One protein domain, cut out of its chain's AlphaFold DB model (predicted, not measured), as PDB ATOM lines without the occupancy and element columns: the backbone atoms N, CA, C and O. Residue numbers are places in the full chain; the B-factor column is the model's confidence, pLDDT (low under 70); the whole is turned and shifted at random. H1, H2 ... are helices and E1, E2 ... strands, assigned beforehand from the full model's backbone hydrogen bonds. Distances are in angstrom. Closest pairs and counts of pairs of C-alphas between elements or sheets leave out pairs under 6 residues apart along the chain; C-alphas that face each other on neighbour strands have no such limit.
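What this domain is: This is residues 6 to 143 of the 199 residues of an uncharacterized protein of Chloroflexi bacterium (UniProt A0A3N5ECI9). A small three-stranded sheet, E1 E3 E2, makes a wall at one side; its one face is covered by the longest helix, H2, and its other face is bare. H1 lies side by side with H2 near the E1 edge, H3 crosses H2 away from the sheet, and the helical hairpin of H4 and H5 packs on H3, with H6 leading off from H5 until its residues 137 to 142 stick out; the loop tip at residues 75 to 80 sticks out too. The printed part has 138 residues with six named helices and three named strands, in the order H1 E1 E2 E3 H2 H3 H4 H5 H6; the sheet is mixed and the class is mostly helix. The whole is compact, with a radius of gyration of the C-alphas of 15.3 A and spans of 46 by 39 by 26 A.

How they stand to each other: In the sheet, E3, residues 45 to 50, is the inner strand. E1, residues 24 to 29, is parallel to it at 17 degrees, with N 28 and O 48 2.9 A apart, within hydrogen-bond range. E2, residues 36 to 40, is antiparallel to E3 at 174 degrees and forms a hairpin with it; N 38 and O 47 are 2.8 A apart. H2, residues 54 to 69, is on the sheet at a height of 8.3 A, over E3 and E2, and runs along the strands, 18 degrees from E2 on the local plane; this gives two layers, a helix on one face of a sheet. H1, residues 6 to 17, only grazes the sheet with residues 7 to 11, and touches H2 at a shallow tilt of 32 degrees, the same way, the closest C-alphas being those of Thr 11 and Leu 65, 7.4 A apart. H3, residues 86 to 98, touches H2 at a steep tilt of 47 degrees, opposite ways; the closest C-alphas, of Ala 66 and Ala 92, are 5.1 A apart. With residues 93 to 97 alone H3 touches H4, residues 103 to 113; the closest C-alphas are those of Arg 97 and Asp 103, 6.8 A. H4 and H5, residues 116 to 123, form a helical hairpin at a shallow tilt of 34.9 degrees, only just short of steep. H6, residues 129 to 142, touches H5 with residues 129 to 133 alone, the C-alphas of Ala 122 and Ala 130 being closest at 4.7 A. In all six helices every O i to N i+4 pair is within hydrogen-bond range.

Where its parts are: H1 begins at C-alpha 6, (79.317, 97.183, 144.408), and is 16.3 A long. E1 is 16.8 A and E3 15.7 A. H2 runs 22.4 A from C-alpha 54 at (86.471, 105.673, 145.442), H3 18.5 A and H6 19.8 A, to C-alpha 142 at (105.036, 127.909, 127.084).

The domain as a whole: The C-alphas farthest apart, of Ala 21 and Arg 142, are 48.4 A apart. The printed part has no cut. The link from H2 to H3, 16 residues, is long. The mean pLDDT of the printed part is 93.9; residue 74 and residues 76 to 79 are under 70.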
ATOM      1  N   TRP A   6      79.608  96.163 145.422       97.69
ATOM      2  CA  TRP A   6      79.317  97.183 144.408       97.69
ATOM      3  C   TRP A   6      80.087  96.982 143.092       97.69
ATOM      4  O   TRP A   6      79.585  97.339 142.031       97.69
ATOM      5  N   ALA A   7      81.308  96.437 143.137       98.25
ATOM      6  CA  ALA A   7      82.125  96.219 141.946       98.25
ATOM      7  C   ALA A   7      81.661  94.981 141.171       98.25
ATOM      8  O   ALA A   7      81.669  94.982 139.938       98.25
ATOM      9  N   THR A   8      81.245  93.939 141.891       98.12
ATOM     10  CA  THR A   8      80.623  92.749 141.306       98.12
ATOM     11  C   THR A   8      79.289  93.116 140.652       98.12
ATOM     12  O   THR A   8      79.085  92.789 139.486       98.12
ATOM     13  N   ASP A   9      78.444  93.876 141.351       98.31
ATOM     14  CA  ASP A   9      77.131  94.307 140.857       98.31
ATOM     15  C   ASP A   9      77.275  95.205 139.627       98.31
ATOM     16  O   ASP A   9      76.652  94.964 138.595       98.31
ATOM     17  N   LEU A  10      78.181  96.191 139.684       98.56
ATOM     18  CA  LEU A  10      78.472  97.062 138.547       98.56
ATOM     19  C   LEU A  10      78.974  96.271 137.330       98.56
ATOM     20  O   LEU A  10      78.573  96.550 136.204       98.56
ATOM     21  N   THR A  11      79.828  95.267 137.546       98.69
ATOM     22  CA  THR A  11      80.311  94.394 136.465       98.69
ATOM     23  C   THR A  11      79.165  93.612 135.829       98.69
ATOM     24  O   THR A  11      79.098  93.528 134.601       98.69
ATOM     25  N   ALA A  12      78.266  93.057 136.647       98.38
ATOM     26  CA  ALA A  12      77.111  92.309 136.172       98.38
ATOM     27  C   ALA A  12      76.173  93.195 135.342       98.38
ATOM     28  O   ALA A  12      75.836  92.815 134.225       98.38
ATOM     29  N   VAL A  13      75.841  94.393 135.837       98.50
ATOM     30  CA  VAL A  13      74.986  95.362 135.127       98.50
ATOM     31  C   VAL A  13      75.595  95.750 133.780       98.50
ATOM     32  O   VAL A  13      74.952  95.586 132.750       98.50
ATOM     33  N   VAL A  14      76.862  96.176 133.756       98.56
ATOM     34  CA  VAL A  14      77.528  96.600 132.511       98.56
ATOM     35  C   VAL A  14      77.571  95.477 131.471       98.56
ATOM     36  O   VAL A  14      77.388  95.726 130.279       98.56
ATOM     37  N   CYS A  15      77.838  94.239 131.896       98.19
ATOM     38  CA  CYS A  15      77.912  93.106 130.972       98.19
ATOM     39  C   CYS A  15      76.524  92.661 130.492       98.19
ATOM     40  O   CYS A  15      76.385  92.316 129.318       98.19
ATOM     41  N   ALA A  16      75.509  92.719 131.360       98.06
ATOM     42  CA  ALA A  16      74.122  92.445 130.998       98.06
ATOM     43  C   ALA A  16      73.603  93.452 129.960       98.06
ATOM     44  O   ALA A  16      73.090  93.033 128.925       98.06
ATOM     45  N   ASP A  17      73.840  94.752 130.169       97.81
ATOM     46  CA  ASP A  17      73.478  95.817 129.220       97.81
ATOM     47  C   ASP A  17      74.149  95.636 127.850       97.81
ATOM     48  O   ASP A  17      73.598  96.000 126.814       97.81
ATOM     49  N   ALA A  18      75.359  95.072 127.838       96.62
ATOM     50  CA  ALA A  18      76.101  94.769 126.621       96.62
ATOM     51  C   ALA A  18      75.749  93.397 126.007       96.62
ATOM     52  O   ALA A  18      76.279  93.065 124.947       96.62
ATOM     53  N   GLY A  19      74.891  92.595 126.649       97.06
ATOM     54  CA  GLY A  19      74.496  91.266 126.174       97.06
ATOM     55  C   GLY A  19      75.635  90.240 126.160       97.06
ATOM     56  O   GLY A  19      75.657  89.360 125.301       97.06
ATOM     57  N   ILE A  20      76.606  90.353 127.073       96.31
ATOM     58  CA  ILE A  20      77.778  89.468 127.132       96.31
ATOM     59  C   ILE A  20      77.982  88.860 128.523       96.31
ATOM     60  O   ILE A  20      77.528  89.383 129.538       96.31
ATOM     61  N   ALA A  21      78.744  87.767 128.580       96.94
ATOM     62  CA  ALA A  21      79.111  87.145 129.845       96.94
ATOM     63  C   ALA A  21      80.058  88.046 130.673       96.94
ATOM     64  O   ALA A  21      81.012  88.619 130.120       96.94
ATOM     65  N   PRO A  22      79.847  88.144 131.999       97.56
ATOM     66  CA  PRO A  22      80.731  88.902 132.868       97.56
ATOM     67  C   PRO A  22      82.102  88.218 133.008       97.56
ATOM     68  O   PRO A  22      82.186  86.987 133.059       97.56
ATOM     69  N   PRO A  23      83.200  88.991 133.100       97.81
ATOM     70  CA  PRO A  23      84.513  88.441 133.392       97.81
ATOM     71  C   PRO A  23      84.611  88.022 134.860       97.81
ATOM     72  O   PRO A  23      83.923  88.548 135.736       97.81
ATOM     73  N   ARG A  24      85.585  87.167 135.173       97.69
ATOM     74  CA  ARG A  24      86.033  87.005 136.556       97.69
ATOM     75  C   ARG A  24      86.675  88.307 137.031       97.69
ATOM     76  O   ARG A  24      87.689  88.742 136.477       97.69
ATOM     77  N   LEU A  25      86.137  88.878 138.103       98.19
ATOM     78  CA  LEU A  25      86.686  90.072 138.733       98.19
ATOM     79  C   LEU A  25      87.765  89.699 139.761       98.19
ATOM     80  O   LEU A  25      87.505  89.014 140.747       98.19
ATOM     81  N   ALA A  26      88.996  90.158 139.538       98.00
ATOM     82  CA  ALA A  26      90.111  89.993 140.463       98.00
ATOM     83  C   ALA A  26      90.421  91.319 141.165       98.00
ATOM     84  O   ALA A  26      90.882  92.271 140.539       98.00
ATOM     85  N   TRP A  27      90.221  91.380 142.479       98.25
ATOM     86  CA  TRP A  27      90.363  92.620 143.241       98.25
ATOM     87  C   TRP A  27      91.489  92.541 144.268       98.25
ATOM     88  O   TRP A  27      91.609  91.570 145.018       98.25
ATOM     89  N   ARG A  28      92.325  93.576 144.326       97.69
ATOM     90  CA  ARG A  28      93.359  93.744 145.357       97.69
ATOM     91  C   ARG A  28      93.411  95.197 145.795       97.69
ATOM     92  O   ARG A  28      93.183  96.083 144.983       97.69
ATOM     93  N   ARG A  29      93.758  95.450 147.053       97.31
ATOM     94  CA  ARG A  29      94.104  96.804 147.506       97.31
ATOM     95  C   ARG A  29      95.561  97.117 147.171       97.31
ATOM     96  O   ARG A  29      96.382  96.205 147.041       97.31
ATOM     97  N   ARG A  30      95.876  98.399 147.030       95.88
ATOM     98  CA  ARG A  30      97.239  98.932 146.957       95.88
ATOM     99  C   ARG A  30      97.356 100.168 147.840       95.88
ATOM    100  O   ARG A  30      96.354 100.792 148.166       95.88
ATOM    101  N   THR A  31      98.585 100.524 148.188       95.62
ATOM    102  CA  THR A  31      98.880 101.783 148.876       95.62
ATOM    103  C   THR A  31      98.777 102.959 147.897       95.62
ATOM    104  O   THR A  31      99.220 102.849 146.745       95.62
ATOM    105  N   GLY A  32      98.219 104.072 148.376       95.75
ATOM    106  CA  GLY A  32      98.049 105.331 147.643       95.75
ATOM    107  C   GLY A  32      96.658 105.521 147.036       95.75
ATOM    108  O   GLY A  32      95.853 104.591 146.986       95.75
ATOM    109  N   ASP A  33      96.405 106.735 146.550       95.88
ATOM    110  CA  ASP A  33      95.068 107.159 146.118       95.88
ATOM    111  C   ASP A  33      94.632 106.523 144.803       95.88
ATOM    112  O   ASP A  33      93.484 106.109 144.648       95.88
ATOM    113  N   HIS A  34      95.571 106.366 143.873       97.12
ATOM    114  CA  HIS A  34      95.265 105.929 142.520       97.12
ATOM    115  C   HIS A  34      95.213 104.413 142.365       97.12
ATOM    116  O   HIS A  34      96.123 103.669 142.749       97.12
ATOM    117  N   SER A  35      94.175 103.971 141.674       97.75
ATOM    118  CA  SER A  35      93.947 102.602 141.254       97.75
ATOM    119  C   SER A  35      94.626 102.307 139.916       97.75
ATOM    120  O   SER A  35      95.020 103.186 139.152       97.75
ATOM    121  N   SER A  36      94.778 101.023 139.612       97.50
ATOM    122  CA  SER A  36      95.224 100.559 138.296       97.50
ATOM    123  C   SER A  36      94.450  99.314 137.900       97.50
ATOM    124  O   SER A  36      94.237  98.444 138.749       97.50
ATOM    125  N   GLY A  37      94.080  99.218 136.630       97.50
ATOM    126  CA  GLY A  37      93.319  98.108 136.084       97.50
ATOM    127  C   GLY A  37      94.099  97.309 135.044       97.50
ATOM    128  O   GLY A  37      95.158  97.730 134.569       97.50
ATOM    129  N   LEU A  38      93.603  96.109 134.749       97.06
ATOM    130  CA  LEU A  38      94.027  95.321 133.602       97.06
ATOM    131  C   LEU A  38      92.916  94.378 133.141       97.06
ATOM    132  O   LEU A  38      92.440  93.540 133.908       97.06
ATOM    133  N   THR A  39      92.637  94.415 131.845       96.88
ATOM    134  CA  THR A  39      91.720  93.499 131.168       96.88
ATOM    135  C   THR A  39      92.475  92.423 130.396       96.88
ATOM    136  O   THR A  39      93.363  92.718 129.594       96.88
ATOM    137  N   ARG A  40      92.114  91.154 130.613       94.75
ATOM    138  CA  ARG A  40      92.658  89.984 129.906       94.75
ATOM    139  C   ARG A  40      91.522  89.143 129.337       94.75
ATOM    140  O   ARG A  40      91.025  88.234 130.004       94.75
ATOM    141  N   ARG A  41      91.112  89.457 128.105       92.44
ATOM    142  CA  ARG A  41      90.029  88.749 127.397       92.44
ATOM    143  C   ARG A  41      90.326  87.268 127.200       92.44
ATOM    144  O   ARG A  41      89.479  86.436 127.488       92.44
ATOM    145  N   ASP A  42      91.560  86.951 126.821       92.38
ATOM    146  CA  ASP A  42      92.074  85.586 126.662       92.38
ATOM    147  C   ASP A  42      91.992  84.749 127.950       92.38
ATOM    148  O   ASP A  42      91.932  83.526 127.892       92.38
ATOM    149  N   ARG A  43      91.982  85.403 129.118       94.50
ATOM    150  CA  ARG A  43      91.913  84.750 130.433       94.50
ATOM    151  C   ARG A  43      90.596  84.978 131.162       94.50
ATOM    152  O   ARG A  43      90.538  84.746 132.371       94.50
ATOM    153  N   GLY A  44      89.579  85.514 130.490       96.56
ATOM    154  CA  GLY A  44      88.280  85.728 131.119       96.56
ATOM    155  C   GLY A  44      88.312  86.654 132.340       96.56
ATOM    156  O   GLY A  44      87.523  86.449 133.253       96.56
ATOM    157  N   THR A  45      89.286  87.570 132.457       98.12
ATOM    158  CA  THR A  45      89.567  88.260 133.731       98.12
ATOM    159  C   THR A  45      89.686  89.775 133.563       98.12
ATOM    160  O   THR A  45      90.442  90.253 132.714       98.12
ATOM    161  N   VAL A  46      89.034  90.517 134.459       98.38
ATOM    162  CA  VAL A  46      89.289  91.940 134.729       98.38
ATOM    163  C   VAL A  46      89.900  92.052 136.121       98.38
ATOM    164  O   VAL A  46      89.376  91.494 137.081       98.38
ATOM    165  N   ALA A  47      91.037  92.735 136.239       98.31
ATOM    166  CA  ALA A  47      91.750  92.893 137.499       98.31
ATOM    167  C   ALA A  47      91.862  94.364 137.895       98.31
ATOM    168  O   ALA A  47      92.274  95.187 137.084       98.31
ATOM    169  N   VAL A  48      91.585  94.681 139.160       98.50
ATOM    170  CA  VAL A  48      91.734  96.028 139.724       98.50
ATOM    171  C   VAL A  48      92.628  95.971 140.959       98.50
ATOM    172  O   VAL A  48      92.427  95.166 141.871       98.50
ATOM    173  N   ARG A  49      93.634  96.848 140.985       98.31
ATOM    174  CA  ARG A  49      94.390  97.207 142.188       98.31
ATOM    175  C   ARG A  49      93.864  98.549 142.681       98.31
ATOM    176  O   ARG A  49      94.249  99.578 142.133       98.31
ATOM    177  N   ALA A  50      92.978  98.512 143.664       98.00
ATOM    178  CA  ALA A  50      92.252  99.655 144.194       98.00
ATOM    179  C   ALA A  50      93.119 100.505 145.130       98.00
ATOM    180  O   ALA A  50      93.669  99.968 146.097       98.00
ATOM    181  N   GLY A  51      93.230 101.800 144.823       97.50
ATOM    182  CA  GLY A  51      93.739 102.816 145.748       97.50
ATOM    183  C   GLY A  51      92.683 103.215 146.782       97.50
ATOM    184  O   GLY A  51      91.730 102.468 146.999       97.50
ATOM    185  N   THR A  52      92.824 104.368 147.426       97.50
ATOM    186  CA  THR A  52      91.866 104.875 148.432       97.50
ATOM    187  C   THR A  52      90.763 105.758 147.842       97.50
ATOM    188  O   THR A  52      89.688 105.832 148.433       97.50
ATOM    189  N   ASP A  53      90.965 106.371 146.670       97.19
ATOM    190  CA  ASP A  53      89.948 107.206 146.018       97.19
ATOM    191  C   ASP A  53      88.851 106.332 145.379       97.19
ATOM    192  O   ASP A  53      89.084 105.569 144.436       97.19
ATOM    193  N   HIS A  54      87.627 106.444 145.898       96.31
ATOM    194  CA  HIS A  54      86.471 105.673 145.442       96.31
ATOM    195  C   HIS A  54      86.004 106.035 144.023       96.31
ATOM    196  O   HIS A  54      85.551 105.148 143.291       96.31
ATOM    197  N   VAL A  55      86.121 107.302 143.611       96.81
ATOM    198  CA  VAL A  55      85.773 107.733 142.247       96.81
ATOM    199  C   VAL A  55      86.778 107.142 141.267       96.81
ATOM    200  O   VAL A  55      86.398 106.561 140.251       96.81
ATOM    201  N   ASP A  56      88.062 107.198 141.616       97.75
ATOM    202  CA  ASP A  56      89.146 106.609 140.835       97.75
ATOM    203  C   ASP A  56      89.026 105.075 140.726       97.75
ATOM    204  O   ASP A  56      89.220 104.517 139.640       97.75
ATOM    205  N   GLN A  57      88.641 104.380 141.803       98.19
ATOM    206  CA  GLN A  57      88.343 102.940 141.771       98.19
ATOM    207  C   GLN A  57      87.217 102.615 140.786       98.19
ATOM    208  O   GLN A  57      87.376 101.721 139.948       98.19
ATOM    209  N   ARG A  58      86.086 103.331 140.876       98.50
ATOM    210  CA  ARG A  58      84.928 103.117 139.996       98.50
ATOM    211  C   ARG A  58      85.285 103.410 138.542       98.50
ATOM    212  O   ARG A  58      85.018 102.572 137.685       98.50
ATOM    213  N   LEU A  59      85.951 104.536 138.275       98.56
ATOM    214  CA  LEU A  59      86.436 104.881 136.938       98.56
ATOM    215  C   LEU A  59      87.367 103.802 136.394       98.56
ATOM    216  O   LEU A  59      87.229 103.389 135.251       98.56
ATOM    217  N   THR A  60      88.297 103.311 137.215       98.56
ATOM    218  CA  THR A  60      89.244 102.266 136.810       98.56
ATOM    219  C   THR A  60      88.527 100.974 136.445       98.56
ATOM    220  O   THR A  60      88.862 100.370 135.432       98.56
ATOM    221  N   LEU A  61      87.532 100.549 137.225       98.75
ATOM    222  CA  LEU A  61      86.735  99.374 136.876       98.75
ATOM    223  C   LEU A  61      85.989  99.580 135.552       98.75
ATOM    224  O   LEU A  61      86.068  98.726 134.676       98.75
ATOM    225  N   LEU A  62      85.324 100.723 135.377       98.75
ATOM    226  CA  LEU A  62      84.608 101.048 134.140       98.75
ATOM    227  C   LEU A  62      85.547 101.152 132.928       98.75
ATOM    228  O   LEU A  62      85.177 100.717 131.843       98.75
ATOM    229  N   HIS A  63      86.776 101.645 133.106       98.50
ATOM    230  CA  HIS A  63      87.812 101.667 132.069       98.50
ATOM    231  C   HIS A  63      88.151 100.253 131.593       98.50
ATOM    232  O   HIS A  63      88.216  99.975 130.395       98.50
ATOM    233  N   GLU A  64      88.357  99.333 132.536       98.44
ATOM    234  CA  GLU A  64      88.621  97.936 132.207       98.44
ATOM    235  C   GLU A  64      87.393  97.251 131.593       98.44
ATOM    236  O   GLU A  64      87.520  96.494 130.634       98.44
ATOM    237  N   LEU A  65      86.183  97.564 132.055       98.56
ATOM    238  CA  LEU A  65      84.961  97.053 131.432       98.56
ATOM    239  C   LEU A  65      84.746  97.625 130.024       98.56
ATOM    240  O   LEU A  65      84.319  96.893 129.137       98.56
ATOM    241  N   ALA A  66      85.147  98.867 129.751       97.81
ATOM    242  CA  ALA A  66      85.181  99.397 128.390       97.81
ATOM    243  C   ALA A  66      86.140  98.582 127.504       97.81
ATOM    244  O   ALA A  66      85.791  98.235 126.372       97.81
ATOM    245  N   HIS A  67      87.315  98.193 128.022       96.69
ATOM    246  CA  HIS A  67      88.198  97.227 127.351       96.69
ATOM    247  C   HIS A  67      87.613  95.827 127.278       96.69
ATOM    248  O   HIS A  67      88.075  95.057 126.446       96.69
ATOM    249  N   TRP A  68      86.662  95.445 128.119       97.00
ATOM    250  CA  TRP A  68      86.002  94.146 128.041       97.00
ATOM    251  C   TRP A  68      84.983  94.129 126.896       97.00
ATOM    252  O   TRP A  68      85.055  93.255 126.031       97.00
ATOM    253  N   ILE A  69      84.118  95.146 126.837       96.00
ATOM    254  CA  ILE A  69      82.944  95.169 125.953       96.00
ATOM    255  C   ILE A  69      83.218  95.760 124.564       96.00
ATOM    256  O   ILE A  69      82.515  95.450 123.608       96.00
ATOM    257  N   SER A  70      84.249  96.599 124.413       92.06
ATOM    258  CA  SER A  70      84.584  97.177 123.104       92.06
ATOM    259  C   SER A  70      84.997  96.090 122.097       92.06
ATOM    260  O   SER A  70      85.535  95.051 122.487       92.06
ATOM    261  N   PRO A  71      84.879  96.305 120.780       83.88
ATOM    262  CA  PRO A  71      85.478  95.405 119.796       83.88
ATOM    263  C   PRO A  71      86.985  95.223 120.029       83.88
ATOM    264  O   PRO A  71      87.671  96.145 120.477       83.88
ATOM    265  N   ALA A  72      87.513  94.031 119.734       79.06
ATOM    266  CA  ALA A  72      88.945  93.779 119.871       79.06
ATOM    267  C   ALA A  72      89.736  94.754 118.975       79.06
ATOM    268  O   ALA A  72      89.358  94.976 117.817       79.06
ATOM    269  N   PRO A  73      90.830  95.351 119.476       75.25
ATOM    270  CA  PRO A  73      91.554  96.357 118.721       75.25
ATOM    271  C   PRO A  73      92.165  95.736 117.461       75.25
ATOM    272  O   PRO A  73      92.894  94.742 117.511       75.25
ATOM    273  N   ARG A  74      91.870  96.333 116.303       69.88
ATOM    274  CA  ARG A  74      92.416  95.880 115.018       69.88
ATOM    275  C   ARG A  74      93.905  96.225 114.960       69.88
ATOM    276  O   ARG A  74      94.309  97.336 115.306       69.88
ATOM    277  N   ARG A  75      94.734  95.293 114.477       70.56
ATOM    278  CA  ARG A  75      96.132  95.603 114.139       70.56
ATOM    279  C   ARG A  75      96.144  96.681 113.057       70.56
ATOM    280  O   ARG A  75      95.577  96.493 111.983       70.56
ATOM    281  N   SER A  76      96.800  97.806 113.325       69.25
ATOM    282  CA  SER A  76      97.035  98.814 112.288       69.25
ATOM    283  C   SER A  76      97.951  98.257 111.192       69.25
ATOM    284  O   SER A  76      98.760  97.361 111.442       69.25
ATOM    285  N   ARG A  77      97.913  98.860 109.993       64.81
ATOM    286  CA  ARG A  77      98.844  98.554 108.882       64.81
ATOM    287  C   ARG A  77     100.326  98.654 109.275       64.81
ATOM    288  O   ARG A  77     101.174  98.069 108.619       64.81
ATOM    289  N   ARG A  78     100.646  99.383 110.353       69.06
ATOM    290  CA  ARG A  78     102.005  99.527 110.908       69.06
ATOM    291  C   ARG A  78     102.318  98.510 112.018       69.06
ATOM    292  O   ARG A  78     103.283  98.695 112.754       69.06
ATOM    293  N   GLY A  79     101.482  97.486 112.196       69.12
ATOM    294  CA  GLY A  79     101.650  96.437 113.205       69.12
ATOM    295  C   GLY A  79     101.385  96.876 114.650       69.12
ATOM    296  O   GLY A  79     101.622  96.099 115.568       69.12
ATOM    297  N   ARG A  80     100.898  98.105 114.878       71.19
ATOM    298  CA  ARG A  80     100.560  98.616 116.217       71.19
ATOM    299  C   ARG A  80      99.091  98.361 116.545       71.19
ATOM    300  O   ARG A  80      98.234  98.663 115.715       71.19
ATOM    301  N   THR A  81      98.822  97.859 117.742       72.56
ATOM    302  CA  THR A  81      97.472  97.729 118.306       72.56
ATOM    303  C   THR A  81      97.123  99.021 119.042       72.56
ATOM    304  O   THR A  81      97.870  99.450 119.921       72.56
ATOM    305  N   GLU A  82      96.032  99.681 118.658       77.81
ATOM    306  CA  GLU A  82      95.551 100.887 119.341       77.81
ATOM    307  C   GLU A  82      94.579 100.475 120.451       77.81
ATOM    308  O   GLU A  82      93.451 100.084 120.173       77.81
ATOM    309  N   HIS A  83      95.037 100.520 121.705       83.00
ATOM    310  CA  HIS A  83      94.238 100.107 122.865       83.00
ATOM    311  C   HIS A  83      93.293 101.215 123.355       83.00
ATOM    312  O   HIS A  83      92.161 100.934 123.722       83.00
ATOM    313  N   HIS A  84      93.716 102.481 123.284       91.94
ATOM    314  CA  HIS A  84      92.951 103.650 123.748       91.94
ATOM    315  C   HIS A  84      92.575 104.570 122.583       91.94
ATOM    316  O   HIS A  84      92.916 105.753 122.562       91.94
ATOM    317  N   GLY A  85      91.943 103.989 121.561       90.94
ATOM    318  CA  GLY A  85      91.506 104.713 120.367       90.94
ATOM    319  C   GLY A  85      90.146 105.392 120.529       90.94
ATOM    320  O   GLY A  85      89.508 105.331 121.578       90.94
ATOM    321  N   ARG A  86      89.652 106.004 119.443       91.69
ATOM    322  CA  ARG A  86      88.344 106.688 119.435       91.69
ATOM    323  C   ARG A  86      87.197 105.759 119.848       91.69
ATOM    324  O   ARG A  86      86.403 106.146 120.691       91.69
ATOM    325  N   ALA A  87      87.134 104.551 119.282       91.69
ATOM    326  CA  ALA A  87      86.068 103.587 119.574       91.69
ATOM    327  C   ALA A  87      86.030 103.187 121.058       91.69
ATOM    328  O   ALA A  87      84.956 103.127 121.643       91.69
ATOM    329  N   PHE A  88      87.203 103.002 121.671       94.94
ATOM    330  CA  PHE A  88      87.316 102.752 123.107       94.94
ATOM    331  C   PHE A  88      86.747 103.921 123.921       94.94
ATOM    332  O   PHE A  88      85.908 103.709 124.788       94.94
ATOM    333  N   TYR A  89      87.156 105.161 123.623       96.12
ATOM    334  CA  TYR A  89      86.712 106.317 124.406       96.12
ATOM    335  C   TYR A  89      85.224 106.638 124.243       96.12
ATOM    336  O   TYR A  89      84.636 107.156 125.183       96.12
ATOM    337  N   VAL A  90      84.602 106.299 123.107       96.06
ATOM    338  CA  VAL A  90      83.136 106.375 122.973       96.06
ATOM    339  C   VAL A  90      82.463 105.502 124.031       96.06
ATOM    340  O   VAL A  90      81.622 105.993 124.775       96.06
ATOM    341  N   VAL A  91      82.883 104.240 124.143       97.44
ATOM    342  CA  VAL A  91      82.332 103.297 125.126       97.44
ATOM    343  C   VAL A  91      82.669 103.722 126.555       97.44
ATOM    344  O   VAL A  91      81.798 103.731 127.417       97.44
ATOM    345  N   ALA A  92      83.921 104.101 126.813       97.94
ATOM    346  CA  ALA A  92      84.378 104.448 128.153       97.94
ATOM    347  C   ALA A  92      83.628 105.660 128.728       97.94
ATOM    348  O   ALA A  92      83.088 105.569 129.825       97.94
ATOM    349  N   PHE A  93      83.533 106.769 127.984       98.00
ATOM    350  CA  PHE A  93      82.829 107.964 128.467       98.00
ATOM    351  C   PHE A  93      81.324 107.751 128.615       98.00
ATOM    352  O   PHE A  93      80.720 108.279 129.546       98.00
ATOM    353  N   ASP A  94      80.724 106.949 127.739       97.94
ATOM    354  CA  ASP A  94      79.325 106.572 127.882       97.94
ATOM    355  C   ASP A  94      79.078 105.757 129.168       97.94
ATOM    356  O   ASP A  94      78.166 106.074 129.933       97.94
ATOM    357  N   LEU A  95      79.944 104.784 129.479       98.50
ATOM    358  CA  LEU A  95      79.891 104.054 130.752       98.50
ATOM    359  C   LEU A  95      80.090 104.977 131.960       98.50
ATOM    360  O   LEU A  95      79.365 104.864 132.946       98.50
ATOM    361  N   TYR A  96      81.049 105.904 131.903       98.44
ATOM    362  CA  TYR A  96      81.293 106.854 132.993       98.44
ATOM    363  C   TYR A  96      80.037 107.662 133.310       98.44
ATOM    364  O   TYR A  96      79.614 107.700 134.467       98.44
ATOM    365  N   ARG A  97      79.385 108.207 132.280       97.88
ATOM    366  CA  ARG A  97      78.154 108.981 132.429       97.88
ATOM    367  C   ARG A  97      77.007 108.143 132.987       97.88
ATOM    368  O   ARG A  97      76.387 108.548 133.968       97.88
ATOM    369  N   ARG A  98      76.750 106.963 132.407       98.06
ATOM    370  CA  ARG A  98      75.673 106.055 132.848       98.06
ATOM    371  C   ARG A  98      75.826 105.604 134.300       98.06
ATOM    372  O   ARG A  98      74.830 105.353 134.968       98.06
ATOM    373  N   HIS A  99      77.056 105.558 134.807       97.75
ATOM    374  CA  HIS A  99      77.358 105.142 136.177       97.75
ATOM    375  C   HIS A  99      77.799 106.295 137.094       97.75
ATOM    376  O   HIS A  99      78.464 106.075 138.115       97.75
ATOM    377  N   GLY A 100      77.377 107.519 136.756       96.81
ATOM    378  CA  GLY A 100      77.396 108.672 137.655       96.81
ATOM    379  C   GLY A 100      78.765 109.318 137.857       96.81
ATOM    380  O   GLY A 100      78.984 109.952 138.885       96.81
ATOM    381  N   ILE A 101      79.696 109.154 136.919       97.94
ATOM    382  CA  ILE A 101      80.960 109.895 136.906       97.94
ATOM    383  C   ILE A 101      80.793 111.099 135.978       97.94
ATOM    384  O   ILE A 101      80.501 110.943 134.793       97.94
ATOM    385  N   ALA A 102      80.994 112.301 136.518       96.56
ATOM    386  CA  ALA A 102      80.920 113.530 135.741       96.56
ATOM    387  C   ALA A 102      81.997 113.561 134.643       96.56
ATOM    388  O   ALA A 102      83.144 113.168 134.873       96.56
ATOM    389  N   ASP A 103      81.654 114.098 133.468       95.88
ATOM    390  CA  ASP A 103      82.571 114.185 132.321       95.88
ATOM    391  C   ASP A 103      83.881 114.919 132.683       95.88
ATOM    392  O   ASP A 103      84.961 114.517 132.246       95.88
ATOM    393  N   ALA A 104      83.809 115.937 133.549       94.31
ATOM    394  CA  ALA A 104      84.975 116.668 134.049       94.31
ATOM    395  C   ALA A 104      85.919 115.786 134.893       94.31
ATOM    396  O   ALA A 104      87.136 115.809 134.682       94.31
ATOM    397  N   ASP A 105      85.379 114.972 135.805       95.88
ATOM    398  CA  ASP A 105      86.170 114.041 136.617       95.88
ATOM    399  C   ASP A 105      86.764 112.922 135.774       95.88
ATOM    400  O   ASP A 105      87.950 112.606 135.906       95.88
ATOM    401  N   ALA A 106      85.965 112.372 134.859       97.31
ATOM    402  CA  ALA A 106      86.425 111.368 133.919       97.31
ATOM    403  C   ALA A 106      87.595 111.892 133.075       97.31
ATOM    404  O   ALA A 106      88.640 111.247 133.005       97.31
ATOM    405  N   LEU A 107      87.470 113.093 132.497       96.06
ATOM    406  CA  LEU A 107      88.539 113.732 131.728       96.06
ATOM    407  C   LEU A 107      89.792 113.977 132.566       96.06
ATOM    408  O   LEU A 107      90.899 113.695 132.097       96.06
ATOM    409  N   ARG A 108      89.648 114.491 133.791       95.06
ATOM    410  CA  ARG A 108      90.774 114.752 134.699       95.06
ATOM    411  C   ARG A 108      91.544 113.468 135.010       95.06
ATOM    412  O   ARG A 108      92.761 113.426 134.823       95.06
ATOM    413  N   LEU A 109      90.845 112.420 135.437       96.12
ATOM    414  CA  LEU A 109      91.450 111.145 135.825       96.12
ATOM    415  C   LEU A 109      92.044 110.398 134.620       96.12
ATOM    416  O   LEU A 109      93.183 109.929 134.682       96.12
ATOM    417  N   GLU A 110      91.325 110.342 133.496       97.00
ATOM    418  CA  GLU A 110      91.813 109.715 132.264       97.00
ATOM    419  C   GLU A 110      93.028 110.439 131.698       97.00
ATOM    420  O   GLU A 110      94.025 109.800 131.372       97.00
ATOM    421  N   SER A 111      92.995 111.769 131.597       94.19
ATOM    422  CA  SER A 111      94.100 112.539 131.011       94.19
ATOM    423  C   SER A 111      95.368 112.529 131.866       94.19
ATOM    424  O   SER A 111      96.470 112.591 131.309       94.19
ATOM    425  N   GLY A 112      95.228 112.383 133.189       91.62
ATOM    426  CA  GLY A 112      96.348 112.171 134.102       91.62
ATOM    427  C   GLY A 112      97.113 110.873 133.817       91.62
ATOM    428  O   GLY A 112      98.340 110.845 133.917       91.62
ATOM    429  N   ARG A 113      96.408 109.816 133.389       90.81
ATOM    430  CA  ARG A 113      96.988 108.500 133.055       90.81
ATOM    431  C   ARG A 113      97.380 108.390 131.583       90.81
ATOM    432  O   ARG A 113      98.463 107.916 131.241       90.81
ATOM    433  N   TYR A 114      96.503 108.861 130.707       90.81
ATOM    434  CA  TYR A 114      96.574 108.730 129.262       90.81
ATOM    435  C   TYR A 114      96.325 110.085 128.611       90.81
ATOM    436  O   TYR A 114      95.196 110.485 128.340       90.81
ATOM    437  N   ARG A 115      97.402 110.786 128.250       86.88
ATOM    438  CA  ARG A 115      97.308 112.108 127.596       86.88
ATOM    439  C   ARG A 115      96.470 112.103 126.311       86.88
ATOM    440  O   ARG A 115      95.923 113.135 125.927       86.88
ATOM    441  N   SER A 116      96.365 110.955 125.635       90.88
ATOM    442  CA  SER A 116      95.509 110.769 124.458       90.88
ATOM    443  C   SER A 116      94.019 110.965 124.752       90.88
ATOM    444  O   SER A 116      93.292 111.322 123.824       90.88
ATOM    445  N   ALA A 117      93.577 110.801 126.004       94.25
ATOM    446  CA  ALA A 117      92.192 110.994 126.424       94.25
ATOM    447  C   ALA A 117      91.661 112.380 126.048       94.25
ATOM    448  O   ALA A 117      90.570 112.471 125.503       94.25
ATOM    449  N   LEU A 118      92.454 113.446 126.218       94.69
ATOM    450  CA  LEU A 118      92.037 114.810 125.851       94.69
ATOM    451  C   LEU A 118      91.737 114.935 124.355       94.69
ATOM    452  O   LEU A 118      90.737 115.521 123.950       94.69
ATOM    453  N   ARG A 119      92.600 114.351 123.516       95.94
ATOM    454  CA  ARG A 119      92.423 114.372 122.059       95.94
ATOM    455  C   ARG A 119      91.170 113.606 121.648       95.94
ATOM    456  O   ARG A 119      90.428 114.088 120.799       95.94
ATOM    457  N   HIS A 120      90.964 112.414 122.201       96.00
ATOM    458  CA  HIS A 120      89.805 111.597 121.852       96.00
ATOM    459  C   HIS A 120      88.511 112.170 122.423       96.00
ATOM    460  O   HIS A 120      87.543 112.247 121.680       96.00
ATOM    461  N   GLY A 121      88.528 112.653 123.666       96.38
ATOM    462  CA  GLY A 121      87.415 113.352 124.304       96.38
ATOM    463  C   GLY A 121      86.953 114.554 123.481       96.38
ATOM    464  O   GLY A 121      85.775 114.657 123.163       96.38
ATOM    465  N   ALA A 122      87.885 115.400 123.024       96.94
ATOM    466  CA  ALA A 122      87.549 116.518 122.142       96.94
ATOM    467  C   ALA A 122      86.957 116.044 120.800       96.94
ATOM    468  O   ALA A 122      85.982 116.608 120.318       96.94
ATOM    469  N   ALA A 123      87.506 114.974 120.214       96.62
ATOM    470  CA  ALA A 123      87.037 114.429 118.937       96.62
ATOM    471  C   ALA A 123      85.670 113.719 119.005       96.62
ATOM    472  O   ALA A 123      85.068 113.462 117.962       96.62
ATOM    473  N   ILE A 124      85.201 113.351 120.200       96.81
ATOM    474  CA  ILE A 124      83.870 112.759 120.421       96.81
ATOM    475  C   ILE A 124      82.909 113.730 121.123       96.81
ATOM    476  O   ILE A 124      81.793 113.336 121.435       96.81
ATOM    477  N   GLY A 125      83.322 114.982 121.345       96.94
ATOM    478  CA  GLY A 125      82.460 116.034 121.884       96.94
ATOM    479  C   GLY A 125      82.217 115.974 123.393       96.94
ATOM    480  O   GLY A 125      81.185 116.456 123.843       96.94
ATOM    481  N   ILE A 126      83.133 115.404 124.188       97.31
ATOM    482  CA  ILE A 126      82.994 115.437 125.654       97.31
ATOM    483  C   ILE A 126      83.101 116.893 126.149       97.31
ATOM    484  O   ILE A 126      84.101 117.558 125.834       97.31
ATOM    485  N   PRO A 127      82.124 117.393 126.931       95.75
ATOM    486  CA  PRO A 127      82.166 118.730 127.518       95.75
ATOM    487  C   PRO A 127      83.490 119.014 128.241       95.75
ATOM    488  O   PRO A 127      84.008 118.175 128.974       95.75
ATOM    489  N   GLY A 128      84.074 120.190 128.001       93.69
ATOM    490  CA  GLY A 128      85.350 120.612 128.600       93.69
ATOM    491  C   GLY A 128      86.617 119.982 127.996       93.69
ATOM    492  O   GLY A 128      87.716 120.490 128.217       93.69
ATOM    493  N   ALA A 129      86.519 118.928 127.173       96.31
ATOM    494  CA  ALA A 129      87.706 118.263 126.620       96.31
ATOM    495  C   ALA A 129      88.498 119.147 125.642       96.31
ATOM    496  O   ALA A 129      89.731 119.116 125.634       96.31
ATOM    497  N   ALA A 130      87.804 119.934 124.812       96.38
ATOM    498  CA  ALA A 130      88.437 120.834 123.848       96.38
ATOM    499  C   ALA A 130      89.230 121.951 124.546       96.38
ATOM    500  O   ALA A 130      90.379 122.211 124.182       96.38
ATOM    501  N   GLU A 131      88.648 122.549 125.588       96.00
ATOM    502  CA  GLU A 131      89.296 123.562 126.418       96.00
ATOM    503  C   GLU A 131      90.505 122.979 127.161       96.00
ATOM    504  O   GLU A 131      91.614 123.501 127.047       96.00
ATOM    505  N   ALA A 132      90.342 121.830 127.825       93.94
ATOM    506  CA  ALA A 132      91.439 121.151 128.510       93.94
ATOM    507  C   ALA A 132      92.594 120.794 127.554       93.94
ATOM    508  O   ALA A 132      93.773 120.952 127.889       93.94
ATOM    509  N   LEU A 133      92.279 120.361 126.326       95.44
ATOM    510  CA  LEU A 133      93.274 120.099 125.286       95.44
ATOM    511  C   LEU A 133      93.993 121.378 124.834       95.44
ATOM    512  O   LEU A 133      95.210 121.347 124.619       95.44
ATOM    513  N   ALA A 134      93.269 122.487 124.675       95.31
ATOM    514  CA  ALA A 134      93.847 123.783 124.332       95.31
ATOM    515  C   ALA A 134      94.789 124.272 125.441       95.31
ATOM    516  O   ALA A 134      95.951 124.570 125.157       95.31
ATOM    517  N   THR A 135      94.353 124.231 126.701       94.12
ATOM    518  CA  THR A 135      95.164 124.568 127.880       94.12
ATOM    519  C   THR A 135      96.426 123.714 127.954       94.12
ATOM    520  O   THR A 135      97.529 124.242 128.114       94.12
ATOM    521  N   HIS A 136      96.306 122.401 127.737       91.44
ATOM    522  CA  HIS A 136      97.459 121.505 127.694       91.44
ATOM    523  C   HIS A 136      98.464 121.906 126.606       91.44
ATOM    524  O   HIS A 136      99.668 121.991 126.860       91.44
ATOM    525  N   ARG A 137      97.983 122.180 125.386       93.44
ATOM    526  CA  ARG A 137      98.829 122.601 124.258       93.44
ATOM    527  C   ARG A 137      99.503 123.942 124.522       93.44
ATOM    528  O   ARG A 137     100.692 124.073 124.239       93.44
ATOM    529  N   SER A 138      98.785 124.906 125.084       93.19
ATOM    530  CA  SER A 138      99.337 126.201 125.484       93.19
ATOM    531  C   SER A 138     100.422 126.033 126.545       93.19
ATOM    532  O   SER A 138     101.511 126.580 126.393       93.19
ATOM    533  N   GLY A 139     100.189 125.192 127.556       90.62
ATOM    534  CA  GLY A 139     101.197 124.843 128.556       90.62
ATOM    535  C   GLY A 139     102.454 124.232 127.932       90.62
ATOM    536  O   GLY A 139     103.561 124.638 128.268       90.62
ATOM    537  N   LEU A 140     102.306 123.312 126.970       88.69
ATOM    538  CA  LEU A 140     103.443 122.739 126.240       88.69
ATOM    539  C   LEU A 140     104.206 123.779 125.413       88.69
ATOM    540  O   LEU A 140     105.431 123.723 125.376       88.69
ATOM    541  N   ARG A 141     103.509 124.720 124.766       89.75
ATOM    542  CA  ARG A 141     104.137 125.804 123.988       89.75
ATOM    543  C   ARG A 141     104.891 126.798 124.868       89.75
ATOM    544  O   ARG A 141     105.900 127.334 124.430       89.75
ATOM    545  N   ARG A 142     104.405 127.028 126.091       89.50
ATOM    546  CA  ARG A 142     105.036 127.909 127.084       89.50
ATOM    547  C   ARG A 142     106.222 127.272 127.799       89.50
ATOM    548  O   ARG A 142     106.932 127.984 128.504       89.50
ATOM    549  N   ARG A 143     106.442 125.959 127.661       84.50
ATOM    550  CA  ARG A 143     107.618 125.321 128.260       84.50
ATOM    551  C   ARG A 143     108.878 125.968 127.686       84.50
ATOM    552  O   ARG A 143     108.967 126.081 126.460       84.50
TER     553      ARG A 143